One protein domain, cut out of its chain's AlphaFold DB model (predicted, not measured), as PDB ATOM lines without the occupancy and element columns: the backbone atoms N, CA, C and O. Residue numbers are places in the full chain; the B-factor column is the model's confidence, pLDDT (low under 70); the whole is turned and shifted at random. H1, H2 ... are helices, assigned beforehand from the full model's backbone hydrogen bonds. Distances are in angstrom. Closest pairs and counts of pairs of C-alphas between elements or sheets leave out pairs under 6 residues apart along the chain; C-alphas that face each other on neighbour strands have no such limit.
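What this domain is: This is residues 2 to 59 of the 95 residues of an uncharacterized protein of Thermodesulfobacterium geofontis (UniProt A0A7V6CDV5). The model is a loose helical hairpin, H1 running one way and H2 back, with two further short helices strung on from its open end. H1 and H2 meet only near the turn between them, where residues 26 to 32 stick out; H3 slants away after H2 and passes near H1, and H4 folds back from H3 off to one side, away from the hairpin. The printed part has 58 residues with four named helices in the order H1, H2, H3, H4 and no named strand, so its class is all helix. The whole is loose, with a radius of gyration of the C-alphas of 12.9 A, and the C-alphas span 34 by 27 by 19 A.

Where its parts are: Residues 2 to 10 hold no named helix. H1, residues 11 to 25, begins with C-alpha 11 at (-28.392, 6.119, 87.714) and is 20.7 A long from first to last C-alpha. H2, residues 30 to 38, measures 12.9 A and begins with C-alpha 30 at (-28.989, -13.791, 102.532). H3, residues 40 to 48, measures 14.1 A. H4, residues 51 to 58, measures 10.5 A and ends with C-alpha 58 at (-9.073, -3.118, 92.545).

How they stand to each other: H1 and H2 form a helical hairpin, at a shallow tilt of 13 degrees, opposite ways. They touch through residues 21 to 25 of H1 alone, and their closest C-alphas, those of Gly 25 and Arg 33, are 6.0 A apart. H2 and H3 meet only through their link. H3 is close to H1 but not clearly touching: the closest C-alphas, those of Arg 14 and Leu 44, are 7.5 A apart, and the tilt is steep at 52 degrees. H3 and H4 are close but not clearly touching, with the closest C-alphas, those of Phe 46 and Lys 54, 7.5 A apart. They run opposite ways at a tilt of 37 degrees, only just steep. H4 is apart from H1 and from H2. In H1 every O i to N i+4 pair is within hydrogen-bond range; in H2 3 of 5 are, in H4 3 of 4, and in H3 2 of 5, beside 6 of 6 O i to N i+3 pairs.

The domain as a whole: The C-alphas farthest apart, those of Cys 2 and Lys 27, are 36.6 A apart. The printed part has no cut, and the links H1 to H2, H2 to H3 and H3 to H4 are tight. Residues 26 to 32, of which 30 to 32 belong to H2, stand free. The mean pLDDT of the printed part is 71.2; residues 2 to 13, 15, 24 to 30 and 32 are under 70.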
ATOM      1  N   CYS A   2     -14.998  16.805  99.293       35.16
ATOM      2  CA  CYS A   2     -16.228  16.439  98.593       35.16
ATOM      3  C   CYS A   2     -17.390  16.244  99.568       35.16
ATOM      4  O   CYS A   2     -17.389  15.312 100.359       35.16
ATOM      5  N   PHE A   3     -18.359  17.149  99.543       40.91
ATOM      6  CA  PHE A   3     -19.613  16.983 100.266       40.91
ATOM      7  C   PHE A   3     -20.698  17.584  99.379       40.91
ATOM      8  O   PHE A   3     -20.617  18.762  99.039       40.91
ATOM      9  N   ASN A   4     -21.689  16.757  99.046       46.91
ATOM     10  CA  ASN A   4     -22.955  17.094  98.392       46.91
ATOM     11  C   ASN A   4     -22.908  17.260  96.862       46.91
ATOM     12  O   ASN A   4     -22.730  18.373  96.374       46.91
ATOM     13  N   ASN A   5     -23.121  16.149  96.127       47.69
ATOM     14  CA  ASN A   5     -24.144  16.023  95.056       47.69
ATOM     15  C   ASN A   5     -24.019  14.794  94.115       47.69
ATOM     16  O   ASN A   5     -24.608  14.800  93.040       47.69
ATOM     17  N   CYS A   6     -23.340  13.705  94.479       48.56
ATOM     18  CA  CYS A   6     -23.032  12.650  93.495       48.56
ATOM     19  C   CYS A   6     -24.094  11.547  93.275       48.56
ATOM     20  O   CYS A   6     -23.912  10.681  92.426       48.56
ATOM     21  N   VAL A   7     -25.228  11.556  93.985       50.97
ATOM     22  CA  VAL A   7     -26.198  10.433  93.942       50.97
ATOM     23  C   VAL A   7     -26.898  10.281  92.574       50.97
ATOM     24  O   VAL A   7     -27.440   9.219  92.272       50.97
ATOM     25  N   TRP A   8     -26.881  11.310  91.718       48.59
ATOM     26  CA  TRP A   8     -27.770  11.391  90.549       48.59
ATOM     27  C   TRP A   8     -27.114  11.172  89.176       48.59
ATOM     28  O   TRP A   8     -27.847  10.973  88.209       48.59
ATOM     29  N   GLU A   9     -25.780  11.154  89.052       54.97
ATOM     30  CA  GLU A   9     -25.117  11.012  87.735       54.97
ATOM     31  C   GLU A   9     -24.957   9.550  87.268       54.97
ATOM     32  O   GLU A   9     -24.961   9.289  86.067       54.97
ATOM     33  N   TYR A  10     -24.942   8.573  88.182       58.84
ATOM     34  CA  TYR A  10     -24.667   7.154  87.875       58.84
ATOM     35  C   TYR A  10     -25.920   6.258  87.816       58.84
ATOM     36  O   TYR A  10     -25.848   5.043  88.008       58.84
ATOM     37  N   GLY A  11     -27.108   6.830  87.583       60.75
ATOM     38  CA  GLY A  11     -28.392   6.119  87.714       60.75
ATOM     39  C   GLY A  11     -28.530   4.837  86.872       60.75
ATOM     40  O   GLY A  11     -29.193   3.891  87.298       60.75
ATOM     41  N   VAL A  12     -27.877   4.769  85.708       66.00
ATOM     42  CA  VAL A  12     -27.921   3.595  84.814       66.00
ATOM     43  C   VAL A  12     -26.971   2.489  85.288       66.00
ATOM     44  O   VAL A  12     -27.355   1.319  85.324       66.00
ATOM     45  N   GLU A  13     -25.758   2.839  85.722       67.56
ATOM     46  CA  GLU A  13     -24.809   1.873  86.295       67.56
ATOM     47  C   GLU A  13     -25.298   1.350  87.644       67.56
ATOM     48  O   GLU A  13     -25.145   0.164  87.936       67.56
ATOM     49  N   ARG A  14     -25.981   2.195  88.425       70.12
ATOM     50  CA  ARG A  14     -26.631   1.823  89.683       70.12
ATOM     51  C   ARG A  14     -27.570   0.633  89.499       70.12
ATOM     52  O   ARG A  14     -27.451  -0.367  90.204       70.12
ATOM     53  N   LEU A  15     -28.478   0.727  88.526       69.88
ATOM     54  CA  LEU A  15     -29.448  -0.327  88.226       69.88
ATOM     55  C   LEU A  15     -28.765  -1.593  87.697       69.88
ATOM     56  O   LEU A  15     -29.118  -2.689  88.124       69.88
ATOM     57  N   TYR A  16     -27.754  -1.452  86.834       75.19
ATOM     58  CA  TYR A  16     -26.996  -2.593  86.311       75.19
ATOM     59  C   TYR A  16     -26.255  -3.361  87.414       75.19
ATOM     60  O   TYR A  16     -26.275  -4.593  87.455       75.19
ATOM     61  N   VAL A  17     -25.593  -2.646  88.326       75.81
ATOM     62  CA  VAL A  17     -24.840  -3.276  89.412       75.81
ATOM     63  C   VAL A  17     -25.790  -3.902  90.434       75.81
ATOM     64  O   VAL A  17     -25.538  -5.030  90.850       75.81
ATOM     65  N   LEU A  18     -26.904  -3.246  90.783       74.12
ATOM     66  CA  LEU A  18     -27.928  -3.832  91.658       74.12
ATOM     67  C   LEU A  18     -28.526  -5.110  91.067       74.12
ATOM     68  O   LEU A  18     -28.640  -6.110  91.772       74.12
ATOM     69  N   ASP A  19     -28.852  -5.114  89.776       76.06
ATOM     70  CA  ASP A  19     -29.360  -6.302  89.085       76.06
ATOM     71  C   ASP A  19     -28.341  -7.454  89.126       76.06
ATOM     72  O   ASP A  19     -28.665  -8.601  89.444       76.06
ATOM     73  N   LYS A  20     -27.055  -7.136  88.942       73.56
ATOM     74  CA  LYS A  20     -25.971  -8.120  89.033       73.56
ATOM     75  C   LYS A  20     -25.728  -8.622  90.458       73.56
ATOM     76  O   LYS A  20     -25.452  -9.808  90.640       73.56
ATOM     77  N   ILE A  21     -25.848  -7.758  91.467       73.94
ATOM     78  CA  ILE A  21     -25.792  -8.141  92.887       73.94
ATOM     79  C   ILE A  21     -26.963  -9.065  93.217       73.94
ATOM     80  O   ILE A  21     -26.752 -10.087  93.871       73.94
ATOM     81  N   ASN A  22     -28.164  -8.769  92.720       72.50
ATOM     82  CA  ASN A  22     -29.342  -9.610  92.911       72.50
ATOM     83  C   ASN A  22     -29.149 -10.990  92.273       72.50
ATOM     84  O   ASN A  22     -29.316 -12.002  92.955       72.50
ATOM     85  N   PHE A  23     -28.667 -11.042  91.030       70.38
ATOM     86  CA  PHE A  23     -28.364 -12.292  90.333       70.38
ATOM     87  C   PHE A  23     -27.307 -13.148  91.057       70.38
ATOM     88  O   PHE A  23     -27.420 -14.372  91.145       70.38
ATOM     89  N   LEU A  24     -26.264 -12.521  91.614       65.00
ATOM     90  CA  LEU A  24     -25.231 -13.225  92.385       65.00
ATOM     91  C   LEU A  24     -25.709 -13.611  93.798       65.00
ATOM     92  O   LEU A  24     -25.291 -14.640  94.340       65.00
ATOM     93  N   GLY A  25     -26.591 -12.803  94.388       60.62
ATOM     94  CA  GLY A  25     -27.121 -12.946  95.742       60.62
ATOM     95  C   GLY A  25     -28.127 -14.084  95.904       60.62
ATOM     96  O   GLY A  25     -28.229 -14.645  96.997       60.62
ATOM     97  N   GLU A  26     -28.807 -14.497  94.833       58.44
ATOM     98  CA  GLU A  26     -29.721 -15.649  94.860       58.44
ATOM     99  C   GLU A  26     -29.012 -16.975  95.185       58.44
ATOM    100  O   GLU A  26     -29.609 -17.866  95.790       58.44
ATOM    101  N   LYS A  27     -27.716 -17.106  94.861       59.22
ATOM    102  CA  LYS A  27     -26.954 -18.353  95.058       59.22
ATOM    103  C   LYS A  27     -26.168 -18.441  96.368       59.22
ATOM    104  O   LYS A  27     -25.728 -19.537  96.718       59.22
ATOM    105  N   LYS A  28     -25.926 -17.338  97.089       60.59
ATOM    106  CA  LYS A  28     -24.988 -17.324  98.233       60.59
ATOM    107  C   LYS A  28     -25.400 -16.357  99.357       60.59
ATOM    108  O   LYS A  28     -25.099 -15.176  99.306       60.59
ATOM    109  N   ASN A  29     -25.937 -16.915 100.451       64.94
ATOM    110  CA  ASN A  29     -26.125 -16.316 101.790       64.94
ATOM    111  C   ASN A  29     -26.848 -14.951 101.865       64.94
ATOM    112  O   ASN A  29     -26.223 -13.899 101.733       64.94
ATOM    113  N   LYS A  30     -28.128 -14.973 102.281       66.38
ATOM    114  CA  LYS A  30     -28.989 -13.791 102.532       66.38
ATOM    115  C   LYS A  30     -28.342 -12.671 103.368       66.38
ATOM    116  O   LYS A  30     -28.631 -11.508 103.128       66.38
ATOM    117  N   GLY A  31     -27.480 -13.005 104.335       71.44
ATOM    118  CA  GLY A  31     -26.845 -12.019 105.223       71.44
ATOM    119  C   GLY A  31     -25.835 -11.105 104.526       71.44
ATOM    120  O   GLY A  31     -25.760  -9.927 104.845       71.44
ATOM    121  N   ARG A  32     -25.110 -11.613 103.519       68.00
ATOM    122  CA  ARG A  32     -24.185 -10.774 102.743       68.00
ATOM    123  C   ARG A  32     -24.949  -9.749 101.925       68.00
ATOM    124  O   ARG A  32     -24.540  -8.603 101.872       68.00
ATOM    125  N   ARG A  33     -26.072 -10.152 101.332       71.88
ATOM    126  CA  ARG A  33     -26.863  -9.293 100.450       71.88
ATOM    127  C   ARG A  33     -27.303  -7.999 101.137       71.88
ATOM    128  O   ARG A  33     -27.106  -6.940 100.567       71.88
ATOM    129  N   LYS A  34     -27.795  -8.091 102.378       77.06
ATOM    130  CA  LYS A  34     -28.184  -6.908 103.162       77.06
ATOM    131  C   LYS A  34     -27.026  -5.932 103.367       77.06
ATOM    132  O   LYS A  34     -27.195  -4.757 103.105       77.06
ATOM    133  N   LEU A  35     -25.845  -6.431 103.732       79.75
ATOM    134  CA  LEU A  35     -24.653  -5.594 103.899       79.75
ATOM    135  C   LEU A  35     -24.257  -4.889 102.587       79.75
ATOM    136  O   LEU A  35     -23.884  -3.726 102.592       79.75
ATOM    137  N   TRP A  36     -24.356  -5.586 101.450       79.12
ATOM    138  CA  TRP A  36     -24.077  -4.989 100.140       79.12
ATOM    139  C   TRP A  36     -25.119  -3.948  99.733       79.12
ATOM    140  O   TRP A  36     -24.739  -2.958  99.127       79.12
ATOM    141  N   GLU A  37     -26.398  -4.174 100.041       79.06
ATOM    142  CA  GLU A  37     -27.491  -3.221  99.798       79.06
ATOM    143  C   GLU A  37     -27.339  -1.967 100.680       79.06
ATOM    144  O   GLU A  37     -27.505  -0.856 100.188       79.06
ATOM    145  N   GLU A  38     -26.981  -2.140 101.957       83.94
ATOM    146  CA  GLU A  38     -26.799  -1.057 102.936       83.94
ATOM    147  C   GLU A  38     -25.580  -0.178 102.615       83.94
ATOM    148  O   GLU A  38     -25.668   1.043 102.687       83.94
ATOM    149  N   ASN A  39     -24.462  -0.782 102.200       83.25
ATOM    150  CA  ASN A  39     -23.228  -0.071 101.844       83.25
ATOM    151  C   ASN A  39     -23.130   0.262 100.346       83.25
ATOM    152  O   ASN A  39     -22.070   0.669  99.863       83.25
ATOM    153  N   PHE A  40     -24.200   0.045  99.579       81.94
ATOM    154  CA  PHE A  40     -24.153   0.154  98.125       81.94
ATOM    155  C   PHE A  40     -23.793   1.560  97.647       81.94
ATOM    156  O   PHE A  40     -23.003   1.713  96.717       81.94
ATOM    157  N   ASP A  41     -24.342   2.580  98.300       79.75
ATOM    158  CA  ASP A  41     -24.103   3.969  97.922       79.75
ATOM    159  C   ASP A  41     -22.626   4.362  98.141       79.75
ATOM    160  O   ASP A  41     -22.039   5.018  97.282       79.75
ATOM    161  N   ASP A  42     -21.974   3.851  99.193       81.19
ATOM    162  CA  ASP A  42     -20.532   4.048  99.425       81.19
ATOM    163  C   ASP A  42     -19.671   3.351  98.362       81.19
ATOM    164  O   ASP A  42     -18.616   3.847  97.961       81.19
ATOM    165  N   LEU A  43     -20.120   2.192  97.873       79.38
ATOM    166  CA  LEU A  43     -19.442   1.466  96.800       79.38
ATOM    167  C   LEU A  43     -19.568   2.180  95.455       79.38
ATOM    168  O   LEU A  43     -18.687   2.025  94.613       79.38
ATOM    169  N   LEU A  44     -20.624   2.964  95.228       81.19
ATOM    170  CA  LEU A  44     -20.772   3.736  93.994       81.19
ATOM    171  C   LEU A  44     -19.797   4.914  93.929       81.19
ATOM    172  O   LEU A  44     -19.303   5.210  92.842       81.19
ATOM    173  N   CYS A  45     -19.423   5.498  95.074       80.44
ATOM    174  CA  CYS A  45     -18.378   6.528  95.154       80.44
ATOM    175  C   CYS A  45     -17.040   6.052  94.556       80.44
ATOM    176  O   CYS A  45     -16.234   6.850  94.082       80.44
ATOM    177  N   PHE A  46     -16.803   4.736  94.504       77.62
ATOM    178  CA  PHE A  46     -15.647   4.163  93.821       77.62
ATOM    179  C   PHE A  46     -15.553   4.576  92.337       77.62
ATOM    180  O   PHE A  46     -14.456   4.756  91.795       77.62
ATOM    181  N   PHE A  47     -16.692   4.734  91.658       79.62
ATOM    182  CA  PHE A  47     -16.729   5.077  90.239       79.62
ATOM    183  C   PHE A  47     -16.336   6.530  89.950       79.62
ATOM    184  O   PHE A  47     -16.051   6.846  88.795       79.62
ATOM    185  N   GLU A  48     -16.194   7.373  90.968       82.31
ATOM    186  CA  GLU A  48     -15.744   8.761  90.819       82.31
ATOM    187  C   GLU A  48     -14.220   8.877  90.686       82.31
ATOM    188  O   GLU A  48     -13.711   9.827  90.091       82.31
ATOM    189  N   PHE A  49     -13.463   7.897  91.192       83.19
ATOM    190  CA  PHE A  49     -12.004   7.955  91.132       83.19
ATOM    191  C   PHE A  49     -11.476   7.851  89.685       83.19
ATOM    192  O   PHE A  49     -12.049   7.139  88.850       83.19
ATOM    193  N   PRO A  50     -10.348   8.509  89.360       87.38
ATOM    194  CA  PRO A  50      -9.701   8.371  88.058       87.38
ATOM    195  C   PRO A  50      -9.199   6.934  87.832       87.38
ATOM    196  O   PRO A  50      -8.973   6.167  88.774       87.38
ATOM    197  N   PHE A  51      -9.035   6.551  86.563       83.00
ATOM    198  CA  PHE A  51      -8.724   5.173  86.159       83.00
ATOM    199  C   PHE A  51      -7.415   4.647  86.768       83.00
ATOM    200  O   PHE A  51      -7.319   3.477  87.145       83.00
ATOM    201  N   GLU A  52      -6.430   5.527  86.912       85.62
ATOM    202  CA  GLU A  52      -5.130   5.247  87.504       85.62
ATOM    203  C   GLU A  52      -5.284   4.748  88.942       85.62
ATOM    204  O   GLU A  52      -4.701   3.728  89.298       85.62
ATOM    205  N   ILE A  53      -6.127   5.410  89.742       85.50
ATOM    206  CA  ILE A  53      -6.360   5.075  91.156       85.50
ATOM    207  C   ILE A  53      -7.260   3.843  91.280       85.50
ATOM    208  O   ILE A  53      -6.987   2.958  92.090       85.50
ATOM    209  N   LYS A  54      -8.288   3.726  90.428       84.50
ATOM    210  CA  LYS A  54      -9.170   2.549  90.391       84.50
ATOM    211  C   LYS A  54      -8.384   1.252  90.229       84.50
ATOM    212  O   LYS A  54      -8.694   0.271  90.897       84.50
ATOM    213  N   ARG A  55      -7.342   1.246  89.389       82.94
ATOM    214  CA  ARG A  55      -6.474   0.072  89.207       82.94
ATOM    215  C   ARG A  55      -5.799  -0.359  90.513       82.94
ATOM    216  O   ARG A  55      -5.728  -1.555  90.764       82.94
ATOM    217  N   PHE A  56      -5.338   0.586  91.331       83.56
ATOM    218  CA  PHE A  56      -4.729   0.279  92.629       83.56
ATOM    219  C   PHE A  56      -5.755  -0.237  93.639       83.56
ATOM    220  O   PHE A  56      -5.497  -1.230  94.311       83.56
ATOM    221  N   ILE A  57      -6.939   0.377  93.698       83.75
ATOM    222  CA  ILE A  57      -8.018  -0.038  94.609       83.75
ATOM    223  C   ILE A  57      -8.540  -1.443  94.264       83.75
ATOM    224  O   ILE A  57      -8.818  -2.236  95.160       83.75
ATOM    225  N   TYR A  58      -8.644  -1.782  92.974       79.19
ATOM    226  CA  TYR A  58      -9.073  -3.118  92.545       79.19
ATOM    227  C   TYR A  58      -8.085  -4.227  92.917       79.19
ATOM    228  O   TYR A  58      -8.467  -5.397  92.945       79.19
ATOM    229  N   THR A  59      -6.821  -3.895  93.188       83.25
ATOM    230  CA  THR A  59      -5.833  -4.883  93.614       83.25
ATOM    231  C   THR A  59      -5.774  -4.968  95.134       83.25
ATOM    232  O   THR A  59      -5.190  -4.113  95.791       83.25
TER     233      THR A  59